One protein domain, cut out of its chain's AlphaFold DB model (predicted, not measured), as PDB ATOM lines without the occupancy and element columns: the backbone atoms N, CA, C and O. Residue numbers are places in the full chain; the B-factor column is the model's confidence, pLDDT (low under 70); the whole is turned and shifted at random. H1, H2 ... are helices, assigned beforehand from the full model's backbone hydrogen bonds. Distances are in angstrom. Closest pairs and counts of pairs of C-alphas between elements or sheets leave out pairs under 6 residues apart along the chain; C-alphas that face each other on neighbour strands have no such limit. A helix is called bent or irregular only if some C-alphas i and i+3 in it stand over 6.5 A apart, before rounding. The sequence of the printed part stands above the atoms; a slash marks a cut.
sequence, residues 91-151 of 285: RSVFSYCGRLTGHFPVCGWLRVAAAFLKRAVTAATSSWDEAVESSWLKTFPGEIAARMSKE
ATOM      1  N   ARG A  91      75.666   2.564  54.663       95.88
ATOM      2  CA  ARG A  91      76.679   1.980  55.555       95.88
ATOM      3  C   ARG A  91      76.273   0.598  56.068       95.88
ATOM      4  O   ARG A  91      77.056  -0.347  55.947       95.88
ATOM      5  N   SER A  92      75.066   0.459  56.625       96.06
ATOM      6  CA  SER A  92      74.632  -0.816  57.210       96.06
ATOM      7  C   SER A  92      74.454  -1.900  56.145       96.06
ATOM      8  O   SER A  92      74.854  -3.045  56.361       96.06
ATOM      9  N   VAL A  93      73.961  -1.529  54.961       95.50
ATOM     10  CA  VAL A  93      73.797  -2.428  53.814       95.50
ATOM     11  C   VAL A  93      75.142  -2.898  53.274       95.50
ATOM     12  O   VAL A  93      75.317  -4.094  53.038       95.50
ATOM     13  N   PHE A  94      76.116  -1.999  53.103       94.69
ATOM     14  CA  PHE A  94      77.445  -2.384  52.624       94.69
ATOM     15  C   PHE A  94      78.167  -3.282  53.628       94.69
ATOM     16  O   PHE A  94      78.757  -4.279  53.213       94.69
ATOM     17  N   SER A  95      78.066  -2.983  54.926       93.56
ATOM     18  CA  SER A  95      78.597  -3.837  55.995       93.56
ATOM     19  C   SER A  95      77.934  -5.219  56.003       93.56
ATOM     20  O   SER A  95      78.618  -6.243  56.032       93.56
ATOM     21  N   TYR A  96      76.602  -5.279  55.904       94.38
ATOM     22  CA  TYR A  96      75.864  -6.540  55.821       94.38
ATOM     23  C   TYR A  96      76.287  -7.361  54.600       94.38
ATOM     24  O   TYR A  96      76.734  -8.493  54.752       94.38
ATOM     25  N   CYS A  97      76.258  -6.771  53.406       94.00
ATOM     26  CA  CYS A  97      76.667  -7.445  52.178       94.00
ATOM     27  C   CYS A  97      78.141  -7.879  52.203       94.00
ATOM     28  O   CYS A  97      78.466  -8.946  51.696       94.00
ATOM     29  N   GLY A  98      79.030  -7.077  52.799       91.44
ATOM     30  CA  GLY A  98      80.435  -7.437  52.996       91.44
ATOM     31  C   GLY A  98      80.589  -8.693  53.852       91.44
ATOM     32  O   GLY A  98      81.321  -9.600  53.474       91.44
ATOM     33  N   ARG A  99      79.816  -8.811  54.940       90.75
ATOM     34  CA  ARG A  99      79.758 -10.047  55.734       90.75
ATOM     35  C   ARG A  99      79.195 -11.217  54.929       90.75
ATOM     36  O   ARG A  99      79.685 -12.328  55.082       90.75
ATOM     37  N   LEU A 100      78.192 -10.990  54.078       91.62
ATOM     38  CA  LEU A 100      77.572 -12.041  53.267       91.62
ATOM     39  C   LEU A 100      78.541 -12.658  52.259       91.62
ATOM     40  O   LEU A 100      78.663 -13.882  52.243       91.62
ATOM     41  N   THR A 101      79.206 -11.826  51.455       90.44
ATOM     42  CA  THR A 101      80.005 -12.283  50.307       90.44
ATOM     43  C   THR A 101      81.502 -12.340  50.568       90.44
ATOM     44  O   THR A 101      82.182 -13.013  49.808       90.44
ATOM     45  N   GLY A 102      82.000 -11.677  51.621       82.56
ATOM     46  CA  GLY A 102      83.370 -11.766  52.140       82.56
ATOM     47  C   GLY A 102      84.481 -11.939  51.099       82.56
ATOM     48  O   GLY A 102      84.379 -11.490  49.960       82.56
ATOM     49  N   HIS A 103      85.541 -12.629  51.507       79.88
ATOM     50  CA  HIS A 103      86.600 -13.111  50.617       79.88
ATOM     51  C   HIS A 103      86.382 -14.582  50.232       79.88
ATOM     52  O   HIS A 103      87.335 -15.309  49.986       79.88
ATOM     53  N   PHE A 104      85.135 -15.060  50.228       88.19
ATOM     54  CA  PHE A 104      84.859 -16.453  49.884       88.19
ATOM     55  C   PHE A 104      85.140 -16.691  48.393       88.19
ATOM     56  O   PHE A 104      84.754 -15.832  47.601       88.19
ATOM     57  N   PRO A 105      85.738 -17.829  47.985       89.81
ATOM     58  CA  PRO A 105      85.978 -18.127  46.569       89.81
ATOM     59  C   PRO A 105      84.679 -18.276  45.770       89.81
ATOM     60  O   PRO A 105      84.546 -17.743  44.671       89.81
ATOM     61  N   VAL A 106      83.685 -18.942  46.362       92.25
ATOM     62  CA  VAL A 106      82.383 -19.211  45.741       92.25
ATOM     63  C   VAL A 106      81.270 -18.614  46.592       92.25
ATOM     64  O   VAL A 106      81.179 -18.870  47.793       92.25
ATOM     65  N   CYS A 107      80.418 -17.806  45.968       92.56
ATOM     66  CA  CYS A 107      79.244 -17.194  46.603       92.56
ATOM     67  C   CYS A 107      77.955 -17.381  45.782       92.56
ATOM     68  O   CYS A 107      76.862 -17.039  46.236       92.56
ATOM     69  N   GLY A 108      78.060 -17.887  44.558       91.56
ATOM     70  CA  GLY A 108      76.976 -18.124  43.622       91.56
ATOM     71  C   GLY A 108      76.104 -16.892  43.391       91.56
ATOM     72  O   GLY A 108      76.567 -15.760  43.222       91.56
ATOM     73  N   TRP A 109      74.790 -17.118  43.443       92.31
ATOM     74  CA  TRP A 109      73.779 -16.075  43.262       92.31
ATOM     75  C   TRP A 109      73.907 -14.917  44.273       92.31
ATOM     76  O   TRP A 109      73.438 -13.810  43.990       92.31
ATOM     77  N   LEU A 110      74.550 -15.140  45.427       94.00
ATOM     78  CA  LEU A 110      74.672 -14.146  46.492       94.00
ATOM     79  C   LEU A 110      75.518 -12.942  46.067       94.00
ATOM     80  O   LEU A 110      75.202 -11.828  46.480       94.00
ATOM     81  N   ARG A 111      76.536 -13.123  45.204       92.69
ATOM     82  CA  ARG A 111      77.351 -11.994  44.707       92.69
ATOM     83  C   ARG A 111      76.504 -10.986  43.954       92.69
ATOM     84  O   ARG A 111      76.561  -9.794  44.242       92.69
ATOM     85  N   VAL A 112      75.692 -11.480  43.022       91.38
ATOM     86  CA  VAL A 112      74.827 -10.637  42.191       91.38
ATOM     87  C   VAL A 112      73.779  -9.946  43.059       91.38
ATOM     88  O   VAL A 112      73.582  -8.741  42.928       91.38
ATOM     89  N   ALA A 113      73.148 -10.680  43.982       94.00
ATOM     90  CA  ALA A 113      72.139 -10.121  44.881       94.00
ATOM     91  C   ALA A 113      72.715  -9.020  45.790       94.00
ATOM     92  O   ALA A 113      72.144  -7.933  45.886       94.00
ATOM     93  N   ALA A 114      73.874  -9.269  46.407       94.56
ATOM     94  CA  ALA A 114      74.550  -8.315  47.279       94.56
ATOM     95  C   ALA A 114      75.035  -7.074  46.513       94.56
ATOM     96  O   ALA A 114      74.841  -5.948  46.973       94.56
ATOM     97  N   ALA A 115      75.635  -7.255  45.332       92.31
ATOM     98  CA  ALA A 115      76.061  -6.143  44.489       92.31
ATOM     99  C   ALA A 115      74.862  -5.297  44.044       92.31
ATOM    100  O   ALA A 115      74.890  -4.070  44.150       92.31
ATOM    101  N   PHE A 116      73.778  -5.944  43.601       93.12
ATOM    102  CA  PHE A 116      72.557  -5.253  43.199       93.12
ATOM    103  C   PHE A 116      71.954  -4.436  44.345       93.12
ATOM    104  O   PHE A 116      71.643  -3.263  44.148       93.12
ATOM    105  N   LEU A 117      71.856  -5.016  45.546       94.94
ATOM    106  CA  LEU A 117      71.374  -4.315  46.737       94.94
ATOM    107  C   LEU A 117      72.242  -3.086  47.058       94.94
ATOM    108  O   LEU A 117      71.704  -2.001  47.274       94.94
ATOM    109  N   LYS A 118      73.577  -3.221  47.023       94.62
ATOM    110  CA  LYS A 118      74.505  -2.090  47.204       94.62
ATOM    111  C   LYS A 118      74.250  -0.974  46.184       94.62
ATOM    112  O   LYS A 118      74.163   0.192  46.573       94.62
ATOM    113  N   ARG A 119      74.093  -1.316  44.898       93.94
ATOM    114  CA  ARG A 119      73.797  -0.343  43.830       93.94
ATOM    115  C   ARG A 119      72.455   0.350  44.056       93.94
ATOM    116  O   ARG A 119      72.383   1.571  43.978       93.94
ATOM    117  N   ALA A 120      71.412  -0.412  44.360       94.25
ATOM    118  CA  ALA A 120      70.068   0.125  44.515       94.25
ATOM    119  C   ALA A 120      69.945   1.061  45.727       94.25
ATOM    120  O   ALA A 120      69.340   2.122  45.619       94.25
ATOM    121  N   VAL A 121      70.583   0.727  46.854       95.56
ATOM    122  CA  VAL A 121      70.634   1.614  48.027       95.56
ATOM    123  C   VAL A 121      71.453   2.869  47.741       95.56
ATOM    124  O   VAL A 121      71.063   3.953  48.153       95.56
ATOM    125  N   THR A 122      72.549   2.748  46.990       94.25
ATOM    126  CA  THR A 122      73.348   3.914  46.580       94.25
ATOM    127  C   THR A 122      72.543   4.877  45.712       94.25
ATOM    128  O   THR A 122      72.675   6.080  45.886       94.25
ATOM    129  N   ALA A 123      71.692   4.363  44.821       93.25
ATOM    130  CA  ALA A 123      70.802   5.184  44.002       93.25
ATOM    131  C   ALA A 123      69.631   5.796  44.794       93.25
ATOM    132  O   ALA A 123      69.085   6.814  44.384       93.25
ATOM    133  N   ALA A 124      69.230   5.168  45.904       94.31
ATOM    134  CA  ALA A 124      68.085   5.590  46.707       94.31
ATOM    135  C   ALA A 124      68.434   6.557  47.851       94.31
ATOM    136  O   ALA A 124      67.516   7.119  48.440       94.31
ATOM    137  N   THR A 125      69.716   6.729  48.192       95.38
ATOM    138  CA  THR A 125      70.167   7.644  49.255       95.38
ATOM    139  C   THR A 125      71.212   8.618  48.731       95.38
ATOM    140  O   THR A 125      71.987   8.286  47.836       95.38
ATOM    141  N   SER A 126      71.301   9.798  49.330       94.19
ATOM    142  CA  SER A 126      72.328  10.805  49.044       94.19
ATOM    143  C   SER A 126      73.577  10.615  49.910       94.19
ATOM    144  O   SER A 126      74.694  10.813  49.429       94.19
ATOM    145  N   SER A 127      73.426  10.165  51.162       94.25
ATOM    146  CA  SER A 127      74.552   9.968  52.095       94.25
ATOM    147  C   SER A 127      74.707   8.527  52.608       94.25
ATOM    148  O   SER A 127      73.899   7.638  52.318       94.25
ATOM    149  N   TRP A 128      75.793   8.280  53.354       94.31
ATOM    150  CA  TRP A 128      76.112   6.965  53.921       94.31
ATOM    151  C   TRP A 128      75.182   6.538  55.059       94.31
ATOM    152  O   TRP A 128      74.925   5.343  55.220       94.31
ATOM    153  N   ASP A 129      74.705   7.513  55.830       95.31
ATOM    154  CA  ASP A 129      73.982   7.307  57.087       95.31
ATOM    155  C   ASP A 129      72.488   7.664  56.977       95.31
ATOM    156  O   ASP A 129      71.716   7.404  57.896       95.31
ATOM    157  N   GLU A 130      72.063   8.181  55.822       95.25
ATOM    158  CA  GLU A 130      70.660   8.391  55.472       95.25
ATOM    159  C   GLU A 130      69.877   7.075  55.449       95.25
ATOM    160  O   GLU A 130      70.347   6.047  54.944       95.25
ATOM    161  N   ALA A 131      68.669   7.124  56.010       95.56
ATOM    162  CA  ALA A 131      67.768   5.990  56.052       95.56
ATOM    163  C   ALA A 131      67.207   5.692  54.657       95.56
ATOM    164  O   ALA A 131      66.785   6.579  53.919       95.56
ATOM    165  N   VAL A 132      67.178   4.413  54.299       95.50
ATOM    166  CA  VAL A 132      66.531   3.955  53.071       95.50
ATOM    167  C   VAL A 132      65.026   3.987  53.279       95.50
ATOM    168  O   VAL A 132      64.524   3.228  54.104       95.50
ATOM    169  N   GLU A 133      64.297   4.792  52.503       93.56
ATOM    170  CA  GLU A 133      62.833   4.879  52.627       93.56
ATOM    171  C   GLU A 133      62.055   3.905  51.744       93.56
ATOM    172  O   GLU A 133      60.944   3.498  52.091       93.56
ATOM    173  N   SER A 134      62.656   3.470  50.637       93.31
ATOM    174  CA  SER A 134      62.005   2.592  49.667       93.31
ATOM    175  C   SER A 134      61.554   1.267  50.292       93.31
ATOM    176  O   SER A 134      62.359   0.513  50.844       93.31
ATOM    177  N   SER A 135      60.260   0.960  50.170       91.38
ATOM    178  CA  SER A 135      59.633  -0.211  50.795       91.38
ATOM    179  C   SER A 135      60.232  -1.535  50.320       91.38
ATOM    180  O   SER A 135      60.531  -2.394  51.144       91.38
ATOM    181  N   TRP A 136      60.485  -1.689  49.019       94.56
ATOM    182  CA  TRP A 136      61.079  -2.917  48.484       94.56
ATOM    183  C   TRP A 136      62.547  -3.085  48.906       94.56
ATOM    184  O   TRP A 136      63.000  -4.203  49.129       94.56
ATOM    185  N   LEU A 137      63.299  -1.990  49.087       94.62
ATOM    186  CA  LEU A 137      64.661  -2.067  49.626       94.62
ATOM    187  C   LEU A 137      64.675  -2.453  51.105       94.62
ATOM    188  O   LEU A 137      65.636  -3.077  51.547       94.62
ATOM    189  N   LYS A 138      63.614  -2.127  51.856       93.31
ATOM    190  CA  LYS A 138      63.423  -2.600  53.235       93.31
ATOM    191  C   LYS A 138      63.152  -4.110  53.293       93.31
ATOM    192  O   LYS A 138      63.595  -4.755  54.239       93.31
ATOM    193  N   THR A 139      62.494  -4.694  52.285       94.38
ATOM    194  CA  THR A 139      62.174  -6.136  52.256       94.38
ATOM    195  C   THR A 139      63.266  -7.002  51.626       94.38
ATOM    196  O   THR A 139      63.506  -8.116  52.092       94.38
ATOM    197  N   PHE A 140      63.968  -6.501  50.607       95.56
ATOM    198  CA  PHE A 140      64.914  -7.286  49.804       95.56
ATOM    199  C   PHE A 140      66.047  -7.968  50.605       95.56
ATOM    200  O   PHE A 140      66.328  -9.142  50.353       95.56
ATOM    201  N   PRO A 141      66.679  -7.338  51.620       95.62
ATOM    202  CA  PRO A 141      67.652  -8.028  52.472       95.62
ATOM    203  C   PRO A 141      67.055  -9.228  53.226       95.62
ATOM    204  O   PRO A 141      67.731 -10.241  53.403       95.62
ATOM    205  N   GLY A 142      65.783  -9.137  53.629       95.38
ATOM    206  CA  GLY A 142      65.044 -10.236  54.250       95.38
ATOM    207  C   GLY A 142      64.806 -11.399  53.286       95.38
ATOM    208  O   GLY A 142      64.919 -12.554  53.683       95.38
ATOM    209  N   GLU A 143      64.565 -11.117  52.004       95.69
ATOM    210  CA  GLU A 143      64.448 -12.144  50.960       95.69
ATOM    211  C   GLU A 143      65.777 -12.871  50.718       95.69
ATOM    212  O   GLU A 143      65.798 -14.099  50.596       95.69
ATOM    213  N   ILE A 144      66.898 -12.135  50.707       95.62
ATOM    214  CA  ILE A 144      68.246 -12.723  50.639       95.62
ATOM    215  C   ILE A 144      68.465 -13.651  51.837       95.62
ATOM    216  O   ILE A 144      68.815 -14.817  51.648       95.62
ATOM    217  N   ALA A 145      68.203 -13.167  53.055       94.94
ATOM    218  CA  ALA A 145      68.360 -13.950  54.277       94.94
ATOM    219  C   ALA A 145      67.474 -15.211  54.280       94.94
ATOM    220  O   ALA A 145      67.951 -16.302  54.590       94.94
ATOM    221  N   ALA A 146      66.210 -15.092  53.861       94.56
ATOM    222  CA  ALA A 146      65.274 -16.211  53.767       94.56
ATOM    223  C   ALA A 146      65.665 -17.241  52.695       94.56
ATOM    224  O   ALA A 146      65.331 -18.421  52.808       94.56
ATOM    225  N   ARG A 147      66.355 -16.820  51.629       95.12
ATOM    226  CA  ARG A 147      66.901 -17.747  50.634       95.12
ATOM    227  C   ARG A 147      68.149 -18.455  51.157       95.12
ATOM    228  O   ARG A 147      68.264 -19.663  50.973       95.12
ATOM    229  N   MET A 148      69.035 -17.736  51.844       93.75
ATOM    230  CA  MET A 148      70.234 -18.314  52.462       93.75
ATOM    231  C   MET A 148      69.906 -19.310  53.575       93.75
ATOM    232  O   MET A 148      70.592 -20.317  53.704       93.75
ATOM    233  N   SER A 149      68.849 -19.068  54.358       91.81
ATOM    234  CA  SER A 149      68.430 -20.001  55.412       91.81
ATOM    235  C   SER A 149      67.948 -21.346  54.862       91.81
ATOM    236  O   SER A 149      68.019 -22.350  55.567       91.81
ATOM    237  N   LYS A 150      67.486 -21.382  53.605       92.62
ATOM    238  CA  LYS A 150      67.150 -22.622  52.890       92.62
ATOM    239  C   LYS A 150      68.396 -23.299  52.333       92.62
ATOM    240  O   LYS A 150      68.560 -24.503  52.492       92.62
ATOM    241  N   GLU A 151      69.242 -22.531  51.652       90.94
ATOM    242  CA  GLU A 151      70.482 -23.025  51.063       90.94
ATOM    243  C   GLU A 151      71.499 -21.887  50.934       90.94
ATOM    244  O   GLU A 151      71.347 -20.987  50.101       90.94
TER     245      GLU A 151
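Overview. This is residues 91 to 151 of the 285 residues of an uncharacterized protein of Trichuris suis (pig whipworm) (UniProt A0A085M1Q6). Three helices run up and down side by side as a small bundle, with their centres in a triangle: the longest, H2, packs on both H1 and H3, while H1 and H3 are near each other. The loop of residues 103 to 108 sticks out. The printed part has 61 residues, with H1, H2 and H3 in that order and no named strand: all helix. It is compact, with a radius of gyration of the C-alphas of 11.7 A and spans of 32 by 22 by 14 A.

Arrangement. H2, residues 109 to 124, and H1, residues 91 to 101, are a helical hairpin: they touch, closest at the C-alphas of Cys 97 and Ala 114, 5.4 A, with a shallow tilt of 11 degrees, opposite ways. H2 and H3, residues 135 to 148, are another, closest at the C-alphas of Val 121 and Leu 137, 7.2 A, at 14 degrees. In H1 and H2 every O i to N i+4 pair is within hydrogen-bond range; in H3, 8 of 10.

Along the chain. H2 spans 22.7 A from C-alpha 109 at (73.779, -16.075, 43.262), H1 15.6 A from C-alpha 91 at (76.679, 1.980, 55.555). H3 spans 21.0 A and is only just irregular: C-alphas 138 and 141 are 6.9 A apart.

Size, cuts and confidence. The farthest C-alphas, Ser 126 and Lys 150, are 34.0 A apart. Both links are short, the printed part has no cut, and no printed residue is under 70 in pLDDT.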